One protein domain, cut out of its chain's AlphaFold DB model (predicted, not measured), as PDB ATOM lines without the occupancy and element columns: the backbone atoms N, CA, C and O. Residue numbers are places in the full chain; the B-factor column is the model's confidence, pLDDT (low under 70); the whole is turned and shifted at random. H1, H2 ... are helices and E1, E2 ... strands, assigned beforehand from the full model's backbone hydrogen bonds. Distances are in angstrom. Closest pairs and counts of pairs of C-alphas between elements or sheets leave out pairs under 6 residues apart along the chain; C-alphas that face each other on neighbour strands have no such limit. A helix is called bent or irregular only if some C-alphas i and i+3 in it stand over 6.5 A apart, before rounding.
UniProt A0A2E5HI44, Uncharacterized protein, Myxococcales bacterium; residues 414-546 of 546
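What this domain is: This is residues 414 to 546 of the 546 residues of an uncharacterized protein of Myxococcales bacterium (UniProt A0A2E5HI44). The long helix H4 runs through the core, with H1 and H2 packed on it, and a small two-stranded parallel sheet, E1 and E2, covers H4 and H5 on the side away from H2. The short helix H3 sits at the rim near the first turns of H1 and H4, after a long looping stretch, residues 455 to 478, with no named element. The printed part has 133 residues, in the order H1, H2, H3, H4, E1, H5, E2, and is mostly helix. It is compact, with a radius of gyration of the C-alphas of 13.8 A, and spans 40 by 37 by 26 A.

Where its parts are: Find C-alpha 416 at (31.015, -5.713, -49.948); from there H1 runs to residue 429, 21.4 A away. H1 is irregular, but only just: C-alphas 418 and 421 are 7.0 A apart. H2, residues 440 to 454, is 20.4 A long. H3 holds residues 479 to 485. H4 begins with C-alpha 487 at (24.908, -6.430, -47.437) and runs 27.2 A to residue 505. Strand E1, residues 510 to 515, is followed by H5, residues 523 to 537, 20.5 A long. E2, residues 540 to 545, ends with C-alpha 545 at (28.044, 7.229, -58.551).

How they stand to each other: Look first at the bundle of H2, H4 and H5, three helices grouped at shallow tilts. H2 touches H4, closest at the C-alphas of Trp 446 and Ala 500, 4.9 A, opposite ways at a shallow tilt of 33 degrees, only just short of steep. With residues 452 to 454 alone, H2 touches H5, closest at the C-alphas of Leu 453 and Arg 528, 6.3 A. H1 touches H4 the same way at 9 degrees, a shallow tilt, closest at the C-alphas of Ala 416 and Arg 491, 5.2 A. H3 and H4 are close but not clearly touching; the C-alphas of Ala 483 and Ala 490 are 5.9 A apart. E1, H5 and E2 form a strand-helix-strand unit, two parallel neighbour strands with a helix between, its crossover right-handed. Across E1 and E2, N 512 and O 541 are 2.9 A apart, within hydrogen-bond range. In H2, H3, H4 and H5 every O i to N i+4 pair is within hydrogen-bond range; in H1 it is 7 of 10.

The domain as a whole: The C-alphas farthest apart, those of Asp 477 and Ala 509, are 39.9 A apart. The printed part has no cut, and the link from H2 to H3 is long. Low confidence, under 70, includes residues 477 to 488 and 506 to 520; the mean pLDDT of the printed part is 71.0.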
ATOM      1  N   GLY A 414      29.933 -10.698 -55.324       40.00
ATOM      2  CA  GLY A 414      30.865 -10.367 -54.250       40.00
ATOM      3  C   GLY A 414      30.166  -9.502 -53.209       40.00
ATOM      4  O   GLY A 414      29.646  -8.426 -53.515       40.00
ATOM      5  N   THR A 415      30.111  -9.989 -51.976       45.59
ATOM      6  CA  THR A 415      29.632  -9.177 -50.861       45.59
ATOM      7  C   THR A 415      30.617  -8.033 -50.632       45.59
ATOM      8  O   THR A 415      31.812  -8.172 -50.875       45.59
ATOM      9  N   ALA A 416      30.150  -6.882 -50.145       46.31
ATOM     10  CA  ALA A 416      31.015  -5.713 -49.948       46.31
ATOM     11  C   ALA A 416      32.239  -5.983 -49.040       46.31
ATOM     12  O   ALA A 416      33.219  -5.247 -49.101       46.31
ATOM     13  N   ILE A 417      32.205  -7.047 -48.229       46.66
ATOM     14  CA  ILE A 417      33.281  -7.450 -47.310       46.66
ATOM     15  C   ILE A 417      34.561  -7.872 -48.039       46.66
ATOM     16  O   ILE A 417      35.652  -7.607 -47.534       46.66
ATOM     17  N   ASP A 418      34.443  -8.408 -49.253       53.91
ATOM     18  CA  ASP A 418      35.580  -8.884 -50.051       53.91
ATOM     19  C   ASP A 418      36.477  -7.736 -50.570       53.91
ATOM     20  O   ASP A 418      37.554  -7.969 -51.116       53.91
ATOM     21  N   VAL A 419      36.064  -6.476 -50.367       57.41
ATOM     22  CA  VAL A 419      36.787  -5.256 -50.777       57.41
ATOM     23  C   VAL A 419      37.771  -4.766 -49.700       57.41
ATOM     24  O   VAL A 419      38.677  -3.979 -49.984       57.41
ATOM     25  N   ALA A 420      37.632  -5.219 -48.452       65.00
ATOM     26  CA  ALA A 420      38.462  -4.744 -47.345       65.00
ATOM     27  C   ALA A 420      39.977  -5.007 -47.516       65.00
ATOM     28  O   ALA A 420      40.744  -4.072 -47.263       65.00
ATOM     29  N   PRO A 421      40.429  -6.166 -48.043       64.31
ATOM     30  CA  PRO A 421      41.852  -6.409 -48.310       64.31
ATOM     31  C   PRO A 421      42.473  -5.421 -49.308       64.31
ATOM     32  O   PRO A 421      43.616  -4.990 -49.153       64.31
ATOM     33  N   LEU A 422      41.710  -4.992 -50.319       60.31
ATOM     34  CA  LEU A 422      42.173  -3.995 -51.288       60.31
ATOM     35  C   LEU A 422      42.379  -2.632 -50.616       60.31
ATOM     36  O   LEU A 422      43.405  -1.981 -50.810       60.31
ATOM     37  N   LEU A 423      41.436  -2.226 -49.764       67.81
ATOM     38  CA  LEU A 423      41.559  -1.003 -48.971       67.81
ATOM     39  C   LEU A 423      42.725  -1.082 -47.975       67.81
ATOM     40  O   LEU A 423      43.412  -0.081 -47.761       67.81
ATOM     41  N   ALA A 424      42.995  -2.258 -47.407       70.56
ATOM     42  CA  ALA A 424      44.157  -2.488 -46.555       70.56
ATOM     43  C   ALA A 424      45.478  -2.256 -47.316       70.56
ATOM     44  O   ALA A 424      46.347  -1.530 -46.829       70.56
ATOM     45  N   ASN A 425      45.591  -2.746 -48.556       63.16
ATOM     46  CA  ASN A 425      46.749  -2.481 -49.419       63.16
ATOM     47  C   ASN A 425      46.930  -0.982 -49.716       63.16
ATOM     48  O   ASN A 425      48.043  -0.457 -49.646       63.16
ATOM     49  N   VAL A 426      45.842  -0.256 -49.995       64.06
ATOM     50  CA  VAL A 426      45.890   1.207 -50.196       64.06
ATOM     51  C   VAL A 426      46.356   1.916 -48.924       64.06
ATOM     52  O   VAL A 426      47.168   2.846 -48.972       64.06
ATOM     53  N   ALA A 427      45.868   1.477 -47.766       71.50
ATOM     54  CA  ALA A 427      46.300   2.006 -46.485       71.50
ATOM     55  C   ALA A 427      47.792   1.733 -46.234       71.50
ATOM     56  O   ALA A 427      48.490   2.619 -45.739       71.50
ATOM     57  N   GLU A 428      48.308   0.563 -46.612       73.50
ATOM     58  CA  GLU A 428      49.733   0.237 -46.521       73.50
ATOM     59  C   GLU A 428      50.590   1.129 -47.428       73.50
ATOM     60  O   GLU A 428      51.548   1.739 -46.949       73.50
ATOM     61  N   GLN A 429      50.204   1.307 -48.695       65.06
ATOM     62  CA  GLN A 429      50.898   2.203 -49.632       65.06
ATOM     63  C   GLN A 429      50.958   3.650 -49.121       65.06
ATOM     64  O   GLN A 429      51.952   4.349 -49.318       65.06
ATOM     65  N   ARG A 430      49.917   4.090 -48.405       68.62
ATOM     66  CA  ARG A 430      49.845   5.414 -47.766       68.62
ATOM     67  C   ARG A 430      50.539   5.481 -46.399       68.62
ATOM     68  O   ARG A 430      50.444   6.497 -45.711       68.62
ATOM     69  N   GLY A 431      51.214   4.412 -45.973       74.38
ATOM     70  CA  GLY A 431      51.891   4.325 -44.676       74.38
ATOM     71  C   GLY A 431      50.941   4.341 -43.471       74.38
ATOM     72  O   GLY A 431      51.367   4.612 -42.345       74.38
ATOM     73  N   LEU A 432      49.653   4.079 -43.702       80.31
ATOM     74  CA  LEU A 432      48.600   3.990 -42.691       80.31
ATOM     75  C   LEU A 432      48.429   2.573 -42.142       80.31
ATOM     76  O   LEU A 432      47.737   2.421 -41.136       80.31
ATOM     77  N   MET A 433      49.072   1.577 -42.751       80.88
ATOM     78  CA  MET A 433      49.251   0.219 -42.234       80.88
ATOM     79  C   MET A 433      50.740  -0.147 -42.194       80.88
ATOM     80  O   MET A 433      51.553   0.423 -42.921       80.88
ATOM     81  N   ARG A 434      51.107  -1.074 -41.303       75.88
ATOM     82  CA  ARG A 434      52.421  -1.737 -41.287       75.88
ATOM     83  C   ARG A 434      52.203  -3.235 -41.120       75.88
ATOM     84  O   ARG A 434      51.890  -3.671 -40.008       75.88
ATOM     85  N   GLY A 435      52.364  -3.997 -42.204       68.06
ATOM     86  CA  GLY A 435      51.890  -5.382 -42.241       68.06
ATOM     87  C   GLY A 435      50.413  -5.442 -41.841       68.06
ATOM     88  O   GLY A 435      49.637  -4.566 -42.209       68.06
ATOM     89  N   ALA A 436      50.059  -6.385 -40.974       61.62
ATOM     90  CA  ALA A 436      48.702  -6.593 -40.464       61.62
ATOM     91  C   ALA A 436      48.089  -5.443 -39.636       61.62
ATOM     92  O   ALA A 436      46.900  -5.444 -39.329       61.62
ATOM     93  N   SER A 437      48.888  -4.478 -39.169       77.81
ATOM     94  CA  SER A 437      48.432  -3.530 -38.145       77.81
ATOM     95  C   SER A 437      48.097  -2.151 -38.724       77.81
ATOM     96  O   SER A 437      49.012  -1.437 -39.158       77.81
ATOM     97  N   PRO A 438      46.824  -1.707 -38.670       84.56
ATOM     98  CA  PRO A 438      46.474  -0.328 -38.974       84.56
ATOM     99  C   PRO A 438      47.080   0.644 -37.963       84.56
ATOM    100  O   PRO A 438      47.187   0.381 -36.764       84.56
ATOM    101  N   SER A 439      47.494   1.804 -38.465       87.31
ATOM    102  CA  SER A 439      47.965   2.911 -37.644       87.31
ATOM    103  C   SER A 439      46.862   3.357 -36.688       87.31
ATOM    104  O   SER A 439      45.683   3.379 -37.041       87.31
ATOM    105  N   SER A 440      47.240   3.811 -35.492       86.06
ATOM    106  CA  SER A 440      46.279   4.291 -34.489       86.06
ATOM    107  C   SER A 440      45.362   5.399 -35.019       86.06
ATOM    108  O   SER A 440      44.209   5.499 -34.603       86.06
ATOM    109  N   ARG A 441      45.852   6.205 -35.970       86.69
ATOM    110  CA  ARG A 441      45.074   7.237 -36.660       86.69
ATOM    111  C   ARG A 441      43.978   6.636 -37.542       86.69
ATOM    112  O   ARG A 441      42.832   7.061 -37.419       86.69
ATOM    113  N   LEU A 442      44.324   5.652 -38.376       87.31
ATOM    114  CA  LEU A 442      43.370   4.943 -39.227       87.31
ATOM    115  C   LEU A 442      42.339   4.191 -38.383       87.31
ATOM    116  O   LEU A 442      41.141   4.366 -38.585       87.31
ATOM    117  N   THR A 443      42.786   3.435 -37.377       87.94
ATOM    118  CA  THR A 443      41.901   2.686 -36.476       87.94
ATOM    119  C   THR A 443      40.919   3.601 -35.752       87.94
ATOM    120  O   THR A 443      39.734   3.286 -35.681       87.94
ATOM    121  N   ALA A 444      41.376   4.747 -35.233       87.75
ATOM    122  CA  ALA A 444      40.509   5.696 -34.539       87.75
ATOM    123  C   ALA A 444      39.496   6.362 -35.486       87.75
ATOM    124  O   ALA A 444      38.327   6.513 -35.127       87.75
ATOM    125  N   ALA A 445      39.927   6.749 -36.692       87.19
ATOM    126  CA  ALA A 445      39.044   7.323 -37.702       87.19
ATOM    127  C   ALA A 445      37.981   6.312 -38.149       87.19
ATOM    128  O   ALA A 445      36.796   6.640 -38.174       87.19
ATOM    129  N   TRP A 446      38.394   5.074 -38.421       90.62
ATOM    130  CA  TRP A 446      37.494   4.025 -38.876       90.62
ATOM    131  C   TRP A 446      36.499   3.607 -37.800       90.62
ATOM    132  O   TRP A 446      35.304   3.609 -38.070       90.62
ATOM    133  N   ASN A 447      36.944   3.379 -36.558       88.81
ATOM    134  CA  ASN A 447      36.040   3.085 -35.440       88.81
ATOM    135  C   ASN A 447      34.999   4.193 -35.242       88.81
ATOM    136  O   ASN A 447      33.815   3.914 -35.071       88.81
ATOM    137  N   LYS A 448      35.418   5.461 -35.315       89.62
ATOM    138  CA  LYS A 448      34.498   6.596 -35.190       89.62
ATOM    139  C   LYS A 448      33.437   6.598 -36.296       89.62
ATOM    140  O   LYS A 448      32.270   6.858 -36.006       89.62
ATOM    141  N   LEU A 449      33.832   6.327 -37.540       86.56
ATOM    142  CA  LEU A 449      32.915   6.280 -38.682       86.56
ATOM    143  C   LEU A 449      32.000   5.051 -38.632       86.56
ATOM    144  O   LEU A 449      30.793   5.197 -38.800       86.56
ATOM    145  N   ALA A 450      32.534   3.873 -38.313       88.00
ATOM    146  CA  ALA A 450      31.765   2.640 -38.165       88.00
ATOM    147  C   ALA A 450      30.696   2.772 -37.067       88.00
ATOM    148  O   ALA A 450      29.529   2.475 -37.305       88.00
ATOM    149  N   VAL A 451      31.050   3.324 -35.899       88.19
ATOM    150  CA  VAL A 451      30.086   3.569 -34.813       88.19
ATOM    151  C   VAL A 451      29.024   4.597 -35.209       88.19
ATOM    152  O   VAL A 451      27.847   4.434 -34.883       88.19
ATOM    153  N   HIS A 452      29.410   5.653 -35.931       86.75
ATOM    154  CA  HIS A 452      28.473   6.678 -36.390       86.75
ATOM    155  C   HIS A 452      27.445   6.127 -37.395       86.75
ATOM    156  O   HIS A 452      26.247   6.417 -37.284       86.75
ATOM    157  N   LEU A 453      27.918   5.330 -38.356       84.44
ATOM    158  CA  LEU A 453      27.134   4.841 -39.488       84.44
ATOM    159  C   LEU A 453      26.354   3.562 -39.157       84.44
ATOM    160  O   LEU A 453      25.158   3.495 -39.430       84.44
ATOM    161  N   ALA A 454      27.000   2.583 -38.521       83.50
ATOM    162  CA  ALA A 454      26.447   1.252 -38.266       83.50
ATOM    163  C   ALA A 454      26.056   1.002 -36.791       83.50
ATOM    164  O   ALA A 454      25.403   0.003 -36.492       83.50
ATOM    165  N   GLY A 455      26.391   1.916 -35.870       84.88
ATOM    166  CA  GLY A 455      25.995   1.868 -34.455       84.88
ATOM    167  C   GLY A 455      27.093   1.393 -33.496       84.88
ATOM    168  O   GLY A 455      28.143   0.901 -33.900       84.88
ATOM    169  N   THR A 456      26.849   1.528 -32.188       85.69
ATOM    170  CA  THR A 456      27.845   1.268 -31.126       85.69
ATOM    171  C   THR A 456      28.303  -0.185 -31.028       85.69
ATOM    172  O   THR A 456      29.349  -0.451 -30.452       85.69
ATOM    173  N   SER A 457      27.567  -1.134 -31.614       83.75
ATOM    174  CA  SER A 457      27.983  -2.540 -31.692       83.75
ATOM    175  C   SER A 457      29.256  -2.758 -32.515       83.75
ATOM    176  O   SER A 457      29.845  -3.827 -32.417       83.75
ATOM    177  N   TRP A 458      29.673  -1.765 -33.310       86.56
ATOM    178  CA  TRP A 458      30.887  -1.781 -34.137       86.56
ATOM    179  C   TRP A 458      32.093  -1.113 -33.471       86.56
ATOM    180  O   TRP A 458      33.122  -0.902 -34.111       86.56
ATOM    181  N   GLU A 459      31.981  -0.761 -32.191       86.00
ATOM    182  CA  GLU A 459      33.112  -0.262 -31.419       86.00
ATOM    183  C   GLU A 459      34.153  -1.376 -31.227       86.00
ATOM    184  O   GLU A 459      33.851  -2.451 -30.710       86.00
ATOM    185  N   GLY A 460      35.389  -1.121 -31.661       83.31
ATOM    186  CA  GLY A 460      36.466  -2.111 -31.666       83.31
ATOM    187  C   GLY A 460      36.600  -2.888 -32.978       83.31
ATOM    188  O   GLY A 460      37.206  -3.959 -32.972       83.31
ATOM    189  N   ILE A 461      36.049  -2.377 -34.085       85.25
ATOM    190  CA  ILE A 461      36.292  -2.928 -35.423       85.25
ATOM    191  C   ILE A 461      37.782  -2.820 -35.782       85.25
ATOM    192  O   ILE A 461      38.455  -1.828 -35.463       85.25
ATOM    193  N   SER A 462      38.302  -3.864 -36.422       85.44
ATOM    194  CA  SER A 462      39.714  -4.006 -36.792       85.44
ATOM    195  C   SER A 462      39.860  -4.706 -38.142       85.44
ATOM    196  O   SER A 462      38.869  -5.167 -38.703       85.44
ATOM    197  N   LEU A 463      41.080  -4.731 -38.676       78.06
ATOM    198  CA  LEU A 463      41.441  -5.575 -39.812       78.06
ATOM    199  C   LEU A 463      42.239  -6.770 -39.290       78.06
ATOM    200  O   LEU A 463      42.921  -6.632 -38.269       78.06
ATOM    201  N   ASP A 464      42.122  -7.917 -39.949       73.12
ATOM    202  CA  ASP A 464      43.016  -9.051 -39.718       73.12
ATOM    203  C   ASP A 464      44.328  -8.921 -40.517       73.12
ATOM    204  O   ASP A 464      44.594  -7.895 -41.151       73.12
ATOM    205  N   ASP A 465      45.163  -9.960 -40.456       65.12
ATOM    206  CA  ASP A 465      46.483  -9.972 -41.089       65.12
ATOM    207  C   ASP A 465      46.426  -9.927 -42.626       65.12
ATOM    208  O   ASP A 465      47.402  -9.523 -43.261       65.12
ATOM    209  N   GLU A 466      45.287 -10.298 -43.212       61.62
ATOM    210  CA  GLU A 466      45.032 -10.316 -44.654       61.62
ATOM    211  C   GLU A 466      44.220  -9.088 -45.112       61.62
ATOM    212  O   GLU A 466      43.979  -8.897 -46.303       61.62
ATOM    213  N   GLY A 467      43.845  -8.204 -44.180       65.00
ATOM    214  CA  GLY A 467      43.102  -6.981 -44.463       65.00
ATOM    215  C   GLY A 467      41.585  -7.161 -44.513       65.00
ATOM    216  O   GLY A 467      40.888  -6.238 -44.937       65.00
ATOM    217  N   TYR A 468      41.046  -8.295 -44.066       75.88
ATOM    218  CA  TYR A 468      39.603  -8.489 -43.929       75.88
ATOM    219  C   TYR A 468      39.055  -7.785 -42.693       75.88
ATOM    220  O   TYR A 468      39.744  -7.568 -41.694       75.88
ATOM    221  N   ILE A 469      37.771  -7.426 -42.754       76.44
ATOM    222  CA  ILE A 469      37.074  -6.810 -41.624       76.44
ATOM    223  C   ILE A 469      36.944  -7.839 -40.507       76.44
ATOM    224  O   ILE A 469      36.200  -8.808 -40.619       76.44
ATOM    225  N   LEU A 470      37.602  -7.566 -39.387       80.50
ATOM    226  CA  LEU A 470      37.457  -8.324 -38.161       80.50
ATOM    227  C   LEU A 470      36.495  -7.571 -37.229       80.50
ATOM    228  O   LEU A 470      36.881  -6.545 -36.640       80.50
ATOM    229  N   PRO A 471      35.245  -8.042 -37.070       81.56
ATOM    230  CA  PRO A 471      34.274  -7.375 -36.221       81.56
ATOM    231  C   PRO A 471      34.658  -7.501 -34.732       81.56
ATOM    232  O   PRO A 471      35.505  -8.326 -34.347       81.56
ATOM    233  N   PRO A 472      34.032  -6.697 -33.854       81.31
ATOM    234  CA  PRO A 472      34.202  -6.824 -32.410       81.31
ATOM    235  C   PRO A 472      33.849  -8.234 -31.925       81.31
ATOM    236  O   PRO A 472      32.979  -8.888 -32.494       81.31
ATOM    237  N   ALA A 473      34.479  -8.687 -30.834       77.31
ATOM    238  CA  ALA A 473      34.316 -10.039 -30.281       77.31
ATOM    239  C   ALA A 473      32.872 -10.605 -30.259       77.31
ATOM    240  O   ALA A 473      32.715 -11.746 -30.683       77.31
ATOM    241  N   PRO A 474      31.817  -9.867 -29.840       74.38
ATOM    242  CA  PRO A 474      30.448 -10.404 -29.820       74.38
ATOM    243  C   PRO A 474      29.828 -10.662 -31.205       74.38
ATOM    244  O   PRO A 474      28.760 -11.260 -31.273       74.38
ATOM    245  N   LEU A 475      30.457 -10.196 -32.286       70.12
ATOM    246  CA  LEU A 475      29.982 -10.303 -33.670       70.12
ATOM    247  C   LEU A 475      30.892 -11.179 -34.553       70.12
ATOM    248  O   LEU A 475      30.661 -11.257 -35.754       70.12
ATOM    249  N   ARG A 476      31.947 -11.798 -33.993       74.31
ATOM    250  CA  ARG A 476      32.923 -12.593 -34.766       74.31
ATOM    251  C   ARG A 476      32.374 -13.934 -35.233       74.31
ATOM    252  O   ARG A 476      32.635 -14.332 -36.364       74.31
ATOM    253  N   ASP A 477      31.611 -14.610 -34.384       68.56
ATOM    254  CA  ASP A 477      31.051 -15.916 -34.717       68.56
ATOM    255  C   ASP A 477      29.913 -15.743 -35.737       68.56
ATOM    256  O   ASP A 477      28.893 -15.121 -35.444       68.56
ATOM    257  N   GLY A 478      30.097 -16.274 -36.950       60.03
ATOM    258  CA  GLY A 478      29.099 -16.193 -38.025       60.03
ATOM    259  C   GLY A 478      29.076 -14.868 -38.795       60.03
ATOM    260  O   GLY A 478      28.104 -14.607 -39.501       60.03
ATOM    261  N   PHE A 479      30.124 -14.042 -38.687       67.25
ATOM    262  CA  PHE A 479      30.210 -12.748 -39.375       67.25
ATOM    263  C   PHE A 479      30.019 -12.843 -40.893       67.25
ATOM    264  O   PHE A 479      29.312 -12.017 -41.460       67.25
ATOM    265  N   GLU A 480      30.593 -13.859 -41.543       58.00
ATOM    266  CA  GLU A 480      30.440 -14.069 -42.990       58.00
ATOM    267  C   GLU A 480      28.974 -14.302 -43.381       58.00
ATOM    268  O   GLU A 480      28.460 -13.640 -44.279       58.00
ATOM    269  N   GLY A 481      28.263 -15.170 -42.650       54.16
ATOM    270  CA  GLY A 481      26.831 -15.400 -42.866       54.16
ATOM    271  C   GLY A 481      25.995 -14.154 -42.567       54.16
ATOM    272  O   GLY A 481      25.143 -13.760 -43.358       54.16
ATOM    273  N   TRP A 482      26.307 -13.458 -41.473       66.62
ATOM    274  CA  TRP A 482      25.655 -12.201 -41.107       66.62
ATOM    275  C   TRP A 482      25.843 -11.106 -42.172       66.62
ATOM    276  O   TRP A 482      24.923 -10.336 -42.449       66.62
ATOM    277  N   ALA A 483      27.022 -11.036 -42.786       59.88
ATOM    278  CA  ALA A 483      27.341 -10.071 -43.827       59.88
ATOM    279  C   ALA A 483      26.613 -10.346 -45.143       59.88
ATOM    280  O   ALA A 483      26.220  -9.402 -45.830       59.88
ATOM    281  N   MET A 484      26.408 -11.625 -45.468       58.66
ATOM    282  CA  MET A 484      25.575 -12.047 -46.595       58.66
ATOM    283  C   MET A 484      24.101 -11.687 -46.368       58.66
ATOM    284  O   MET A 484      23.428 -11.248 -47.298       58.66
ATOM    285  N   GLU A 485      23.607 -11.799 -45.132       59.31
ATOM    286  CA  GLU A 485      22.240 -11.412 -44.756       59.31
ATOM    287  C   GLU A 485      22.035  -9.889 -44.664       59.31
ATOM    288  O   GLU A 485      20.904  -9.407 -44.757       59.31
ATOM    289  N   ARG A 486      23.113  -9.117 -44.459       64.19
ATOM    290  CA  ARG A 486      23.086  -7.653 -44.274       64.19
ATOM    291  C   ARG A 486      24.109  -6.926 -45.156       64.19
ATOM    292  O   ARG A 486      25.015  -6.252 -44.644       64.19
ATOM    293  N   PRO A 487      23.966  -7.026 -46.492       61.97
ATOM    294  CA  PRO A 487      24.908  -6.430 -47.437       61.97
ATOM    295  C   PRO A 487      24.940  -4.897 -47.346       61.97
ATOM    296  O   PRO A 487      25.958  -4.274 -47.642       61.97
ATOM    297  N   ASP A 488      23.850  -4.288 -46.885       62.62
ATOM    298  CA  ASP A 488      23.696  -2.858 -46.629       62.62
ATOM    299  C   ASP A 488      24.655  -2.363 -45.527       62.62
ATOM    300  O   ASP A 488      25.344  -1.352 -45.685       62.62
ATOM    301  N   VAL A 489      24.769  -3.107 -44.423       71.94
ATOM    302  CA  VAL A 489      25.674  -2.755 -43.319       71.94
ATOM    303  C   VAL A 489      27.125  -3.060 -43.684       71.94
ATOM    304  O   VAL A 489      28.009  -2.264 -43.369       71.94
ATOM    305  N   ALA A 490      27.382  -4.161 -44.393       71.12
ATOM    306  CA  ALA A 490      28.711  -4.469 -44.917       71.12
ATOM    307  C   ALA A 490      29.248  -3.334 -45.809       71.12
ATOM    308  O   ALA A 490      30.371  -2.867 -45.606       71.12
ATOM    309  N   ARG A 491      28.418  -2.815 -46.727       70.56
ATOM    310  CA  ARG A 491      28.755  -1.652 -47.565       70.56
ATOM    311  C   ARG A 491      29.096  -0.426 -46.730       70.56
ATOM    312  O   ARG A 491      30.136   0.182 -46.959       70.56
ATOM    313  N   LEU A 492      28.293  -0.108 -45.711       76.75
ATOM    314  CA  LEU A 492      28.577   1.017 -44.814       76.75
ATOM    315  C   LEU A 492      29.940   0.909 -44.129       76.75
ATOM    316  O   LEU A 492      30.639   1.913 -44.005       76.75
ATOM    317  N   LEU A 493      30.326  -0.284 -43.675       80.38
ATOM    318  CA  LEU A 493      31.603  -0.496 -42.987       80.38
ATOM    319  C   LEU A 493      32.801  -0.342 -43.929       80.38
ATOM    320  O   LEU A 493      33.831   0.204 -43.526       80.38
ATOM    321  N   VAL A 494      32.646  -0.765 -45.182       76.19
ATOM    322  CA  VAL A 494      33.651  -0.631 -46.244       76.19
ATOM    323  C   VAL A 494      33.767   0.825 -46.688       76.19
ATOM    324  O   VAL A 494      34.871   1.365 -46.739       76.19
ATOM    325  N   SER A 495      32.642   1.519 -46.895       76.12
ATOM    326  CA  SER A 495      32.632   2.964 -47.148       76.12
ATOM    327  C   SER A 495      33.255   3.740 -45.984       76.12
ATOM    328  O   SER A 495      34.003   4.691 -46.206       76.12
ATOM    329  N   ALA A 496      33.010   3.311 -44.739       82.69
ATOM    330  CA  ALA A 496      33.637   3.884 -43.552       82.69
ATOM    331  C   ALA A 496      35.154   3.654 -43.529       82.69
ATOM    332  O   ALA A 496      35.889   4.562 -43.138       82.69
ATOM    333  N   LEU A 497      35.631   2.474 -43.941       82.69
ATOM    334  CA  LEU A 497      37.061   2.165 -44.036       82.69
ATOM    335  C   LEU A 497      37.731   3.043 -45.091       82.69
ATOM    336  O   LEU A 497      38.723   3.709 -44.798       82.69
ATOM    337  N   ALA A 498      37.148   3.115 -46.286       76.75
ATOM    338  CA  ALA A 498      37.665   3.921 -47.383       76.75
ATOM    339  C   ALA A 498      37.726   5.417 -47.002       76.75
ATOM    340  O   ALA A 498      38.766   6.069 -47.143       76.75
ATOM    341  N   ALA A 499      36.661   5.938 -46.384       78.81
ATOM    342  CA  ALA A 499      36.619   7.297 -45.847       78.81
ATOM    343  C   ALA A 499      37.646   7.531 -44.719       78.81
ATOM    344  O   ALA A 499      38.223   8.617 -44.610       78.81
ATOM    345  N   ALA A 500      37.909   6.526 -43.878       82.94
ATOM    346  CA  ALA A 500      38.895   6.612 -42.804       82.94
ATOM    347  C   ALA A 500      40.338   6.626 -43.322       82.94
ATOM    348  O   ALA A 500      41.153   7.399 -42.807       82.94
ATOM    349  N   ILE A 501      40.650   5.815 -44.337       77.81
ATOM    350  CA  ILE A 501      41.941   5.816 -45.042       77.81
ATOM    351  C   ILE A 501      42.195   7.200 -45.618       77.81
ATOM    352  O   ILE A 501      43.238   7.805 -45.355       77.81
ATOM    353  N   PHE A 502      41.196   7.747 -46.306       75.12
ATOM    354  CA  PHE A 502      41.261   9.084 -46.867       75.12
ATOM    355  C   PHE A 502      41.498  10.158 -45.793       75.12
ATOM    356  O   PHE A 502      42.465  10.919 -45.845       75.12
ATOM    357  N   ALA A 503      40.659  10.203 -44.754       76.75
ATOM    358  CA  ALA A 503      40.781  11.197 -43.685       76.75
ATOM    359  C   ALA A 503      42.130  11.113 -42.938       76.75
ATOM    360  O   ALA A 503      42.610  12.094 -42.346       76.75
ATOM    361  N   SER A 504      42.743   9.929 -42.949       79.50
ATOM    362  CA  SER A 504      44.000   9.650 -42.266       79.50
ATOM    363  C   SER A 504      45.233   9.960 -43.111       79.50
ATOM    364  O   SER A 504      46.260  10.286 -42.511       79.50
ATOM    365  N   SER A 505      45.143   9.943 -44.446       70.31
ATOM    366  CA  SER A 505      46.296  10.184 -45.331       70.31
ATOM    367  C   SER A 505      46.785  11.633 -45.295       70.31
ATOM    368  O   SER A 505      47.976  11.883 -45.415       70.31
ATOM    369  N   GLY A 506      45.904  12.597 -45.004       59.91
ATOM    370  CA  GLY A 506      46.294  13.994 -44.774       59.91
ATOM    371  C   GLY A 506      46.529  14.831 -46.035       59.91
ATOM    372  O   GLY A 506      46.799  16.027 -45.900       59.91
ATOM    373  N   ASP A 507      46.358  14.249 -47.221       56.62
ATOM    374  CA  ASP A 507      46.380  14.971 -48.493       56.62
ATOM    375  C   ASP A 507      45.115  15.819 -48.641       56.62
ATOM    376  O   ASP A 507      43.994  15.326 -48.559       56.62
ATOM    377  N   ARG A 508      45.295  17.130 -48.825       47.25
ATOM    378  CA  ARG A 508      44.198  18.115 -48.903       47.25
ATOM    379  C   ARG A 508      43.528  18.201 -50.282       47.25
ATOM    380  O   ARG A 508      42.659  19.045 -50.460       47.25
ATOM    381  N   ALA A 509      43.961  17.387 -51.239       41.19
ATOM    382  CA  ALA A 509      43.525  17.436 -52.635       41.19
ATOM    383  C   ALA A 509      43.204  16.037 -53.184       41.19
ATOM    384  O   ALA A 509      43.453  15.749 -54.346       41.19
ATOM    385  N   GLY A 510      42.718  15.130 -52.336       50.06
ATOM    386  CA  GLY A 510      42.353  13.796 -52.793       50.06
ATOM    387  C   GLY A 510      40.915  13.750 -53.317       50.06
ATOM    388  O   GLY A 510      40.001  14.296 -52.692       50.06
ATOM    389  N   PHE A 511      40.716  13.078 -54.447       49.38
ATOM    390  CA  PHE A 511      39.397  12.616 -54.873       49.38
ATOM    391  C   PHE A 511      39.030  11.323 -54.142       49.38
ATOM    392  O   PHE A 511      39.894  10.505 -53.826       49.38
ATOM    393  N   PHE A 512      37.742  11.155 -53.856       55.31
ATOM    394  CA  PHE A 512      37.178   9.975 -53.211       55.31
ATOM    395  C   PHE A 512      35.881   9.605 -53.930       55.31
ATOM    396  O   PHE A 512      34.914  10.357 -53.859       55.31
ATOM    397  N   CYS A 513      35.859   8.492 -54.664       51.62
ATOM    398  CA  CYS A 513      34.650   8.040 -55.350       51.62
ATOM    399  C   CYS A 513      34.032   6.843 -54.635       51.62
ATOM    400  O   CYS A 513      34.753   5.934 -54.230       51.62
ATOM    401  N   LEU A 514      32.709   6.834 -54.511       56.81
ATOM    402  CA  LEU A 514      31.951   5.699 -54.003       56.81
ATOM    403  C   LEU A 514      30.838   5.345 -54.981       56.81
ATOM    404  O   LEU A 514      30.064   6.219 -55.374       56.81
ATOM    405  N   LEU A 515      30.749   4.066 -55.336       49.78
ATOM    406  CA  LEU A 515      29.680   3.548 -56.177       49.78
ATOM    407  C   LEU A 515      28.552   3.002 -55.305       49.78
ATOM    408  O   LEU A 515      28.765   2.203 -54.396       49.78
ATOM    409  N   ASP A 516      27.371   3.532 -55.574       57.69
ATOM    410  CA  ASP A 516      26.096   3.355 -54.905       57.69
ATOM    411  C   ASP A 516      26.221   3.065 -53.399       57.69
ATOM    412  O   ASP A 516      25.785   2.020 -52.898       57.69
ATOM    413  N   PRO A 517      26.827   3.995 -52.629       61.75
ATOM    414  CA  PRO A 517      26.962   3.824 -51.191       61.75
ATOM    415  C   PRO A 517      25.601   3.873 -50.478       61.75
ATOM    416  O   PRO A 517      25.546   3.674 -49.266       61.75
ATOM    417  N   TYR A 518      24.512   4.155 -51.204       66.75
ATOM    418  CA  TYR A 518      23.163   4.332 -50.684       66.75
ATOM    419  C   TYR A 518      22.242   3.131 -50.929       66.75
ATOM    420  O   TYR A 518      21.210   3.036 -50.252       66.75
ATOM    421  N   ALA A 519      22.591   2.212 -51.836       59.66
ATOM    422  CA  ALA A 519      21.761   1.051 -52.137       59.66
ATOM    423  C   ALA A 519      21.477   0.189 -50.909       59.66
ATOM    424  O   ALA A 519      22.380  -0.264 -50.201       59.66
ATOM    425  N   GLY A 520      20.188  -0.081 -50.701       62.62
ATOM    426  CA  GLY A 520      19.696  -0.898 -49.595       62.62
ATOM    427  C   GLY A 520      19.738  -0.206 -48.230       62.62
ATOM    428  O   GLY A 520      19.319  -0.811 -47.247       62.62
ATOM    429  N   LEU A 521      20.205   1.047 -48.145       72.00
ATOM    430  CA  LEU A 521      20.200   1.806 -46.897       72.00
ATOM    431  C   LEU A 521      18.832   2.430 -46.620       72.00
ATOM    432  O   LEU A 521      18.192   2.991 -47.505       72.00
ATOM    433  N   ASP A 522      18.427   2.409 -45.351       78.69
ATOM    434  CA  ASP A 522      17.312   3.228 -44.882       78.69
ATOM    435  C   ASP A 522      17.658   4.731 -44.911       78.69
ATOM    436  O   ASP A 522      18.824   5.135 -44.848       78.69
ATOM    437  N   GLU A 523      16.628   5.578 -44.957       77.69
ATOM    438  CA  GLU A 523      16.765   7.038 -45.060       77.69
ATOM    439  C   GLU A 523      17.609   7.648 -43.921       77.69
ATOM    440  O   GLU A 523      18.326   8.633 -44.112       77.69
ATOM    441  N   ASN A 524      17.578   7.064 -42.717       79.38
ATOM    442  CA  ASN A 524      18.372   7.567 -41.597       79.38
ATOM    443  C   ASN A 524      19.864   7.284 -41.791       79.38
ATOM    444  O   ASN A 524      20.692   8.137 -41.459       79.38
ATOM    445  N   ARG A 525      20.218   6.106 -42.308       78.06
ATOM    446  CA  ARG A 525      21.601   5.723 -42.618       78.06
ATOM    447  C   ARG A 525      22.146   6.505 -43.804       78.06
ATOM    448  O   ARG A 525      23.263   7.009 -43.701       78.06
ATOM    449  N   GLN A 526      21.343   6.706 -44.850       79.31
ATOM    450  CA  GLN A 526      21.701   7.564 -45.985       79.31
ATOM    451  C   GLN A 526      22.048   8.982 -45.515       79.31
ATOM    452  O   GLN A 526      23.161   9.444 -45.750       79.31
ATOM    453  N   ARG A 527      21.182   9.619 -44.712       81.38
ATOM    454  CA  ARG A 527      21.437  10.967 -44.163       81.38
ATOM    455  C   ARG A 527      22.694  11.053 -43.291       81.38
ATOM    456  O   ARG A 527      23.353  12.090 -43.246       81.38
ATOM    457  N   ARG A 528      23.026  10.004 -42.529       81.94
ATOM    458  CA  ARG A 528      24.269   9.972 -41.728       81.94
ATOM    459  C   ARG A 528      25.504   9.855 -42.615       81.94
ATOM    460  O   ARG A 528      26.520  10.495 -42.335       81.94
ATOM    461  N   LEU A 529      25.407   9.058 -43.673       79.62
ATOM    462  CA  LEU A 529      26.468   8.881 -44.650       79.62
ATOM    463  C   LEU A 529      26.699  10.163 -45.460       79.62
ATOM    464  O   LEU A 529      27.832  10.627 -45.540       79.62
ATOM    465  N   GLU A 530      25.629  10.811 -45.923       79.25
ATOM    466  CA  GLU A 530      25.664  12.136 -46.556       79.25
ATOM    467  C   GLU A 530      26.361  13.168 -45.673       79.25
ATOM    468  O   GLU A 530      27.337  13.766 -46.103       79.25
ATOM    469  N   ARG A 531      25.962  13.315 -44.402       80.62
ATOM    470  CA  ARG A 531      26.625  14.251 -43.470       80.62
ATOM    471  C   ARG A 531      28.103  13.939 -43.256       80.62
ATOM    472  O   ARG A 531      28.908  14.841 -43.020       80.62
ATOM    473  N   THR A 532      28.463  12.658 -43.296       79.88
ATOM    474  CA  THR A 532      29.861  12.228 -43.205       79.88
ATOM    475  C   THR A 532      30.629  12.682 -44.442       79.88
ATOM    476  O   THR A 532      31.707  13.262 -44.304       79.88
ATOM    477  N   PHE A 533      30.062  12.493 -45.633       77.25
ATOM    478  CA  PHE A 533      30.654  12.955 -46.884       77.25
ATOM    479  C   PHE A 533      30.678  14.476 -46.992       77.25
ATOM    480  O   PHE A 533      31.724  15.010 -47.314       77.25
ATOM    481  N   GLU A 534      29.633  15.199 -46.603       75.88
ATOM    482  CA  GLU A 534      29.649  16.666 -46.503       75.88
ATOM    483  C   GLU A 534      30.760  17.164 -45.567       75.88
ATOM    484  O   GLU A 534      31.469  18.130 -45.853       75.88
ATOM    485  N   SER A 535      30.969  16.489 -44.434       77.69
ATOM    486  CA  SER A 535      32.067  16.844 -43.536       77.69
ATOM    487  C   SER A 535      33.436  16.556 -44.161       77.69
ATOM    488  O   SER A 535      34.386  17.301 -43.901       77.69
ATOM    489  N   LEU A 536      33.564  15.475 -44.932       70.38
ATOM    490  CA  LEU A 536      34.804  15.086 -45.603       70.38
ATOM    491  C   LEU A 536      35.068  15.910 -46.869       70.38
ATOM    492  O   LEU A 536      36.232  16.171 -47.167       70.38
ATOM    493  N   SER A 537      34.027  16.400 -47.547       65.50
ATOM    494  CA  SER A 537      34.135  17.188 -48.776       65.50
ATOM    495  C   SER A 537      34.758  18.563 -48.536       65.50
ATOM    496  O   SER A 537      35.396  19.134 -49.410       65.50
ATOM    497  N   SER A 538      34.726  19.048 -47.288       65.88
ATOM    498  CA  SER A 538      35.528  20.207 -46.863       65.88
ATOM    499  C   SER A 538      37.049  20.013 -47.019       65.88
ATOM    500  O   SER A 538      37.814  20.967 -46.863       65.88
ATOM    501  N   ARG A 539      37.507  18.778 -47.272       59.25
ATOM    502  CA  ARG A 539      38.918  18.387 -47.417       59.25
ATOM    503  C   ARG A 539      39.201  17.570 -48.684       59.25
ATOM    504  O   ARG A 539      40.353  17.191 -48.878       59.25
ATOM    505  N   ALA A 540      38.177  17.249 -49.476       61.03
ATOM    506  CA  ALA A 540      38.225  16.252 -50.542       61.03
ATOM    507  C   ALA A 540      37.156  16.519 -51.599       61.03
ATOM    508  O   ALA A 540      36.067  16.973 -51.263       61.03
ATOM    509  N   ASN A 541      37.396  16.116 -52.840       56.47
ATOM    510  CA  ASN A 541      36.314  16.034 -53.817       56.47
ATOM    511  C   ASN A 541      35.696  14.638 -53.748       56.47
ATOM    512  O   ASN A 541      36.370  13.649 -54.031       56.47
ATOM    513  N   ILE A 542      34.430  14.554 -53.333       61.25
ATOM    514  CA  ILE A 542      33.717  13.279 -53.216       61.25
ATOM    515  C   ILE A 542      32.803  13.112 -54.422       61.25
ATOM    516  O   ILE A 542      31.923  13.937 -54.647       61.25
ATOM    517  N   VAL A 543      33.008  12.040 -55.179       55.34
ATOM    518  CA  VAL A 543      32.151  11.656 -56.302       55.34
ATOM    519  C   VAL A 543      31.301  10.480 -55.846       55.34
ATOM    520  O   VAL A 543      31.823   9.485 -55.356       55.34
ATOM    521  N   ILE A 544      29.984  10.590 -55.969       57.38
ATOM    522  CA  ILE A 544      29.083   9.484 -55.654       57.38
ATOM    523  C   ILE A 544      28.410   9.061 -56.947       57.38
ATOM    524  O   ILE A 544      27.739   9.870 -57.585       57.38
ATOM    525  N   ILE A 545      28.636   7.815 -57.349       49.53
ATOM    526  CA  ILE A 545      28.044   7.229 -58.551       49.53
ATOM    527  C   ILE A 545      26.832   6.432 -58.081       49.53
ATOM    528  O   ILE A 545      27.016   5.374 -57.501       49.53
ATOM    529  N   GLY A 546      25.627   6.983 -58.232       45.78
ATOM    530  CA  GLY A 546      24.375   6.324 -57.834       45.78
ATOM    531  C   GLY A 546      23.791   5.395 -58.886       45.78
ATOM    532  O   GLY A 546      24.247   5.454 -60.052       45.78
TER     533      GLY A 546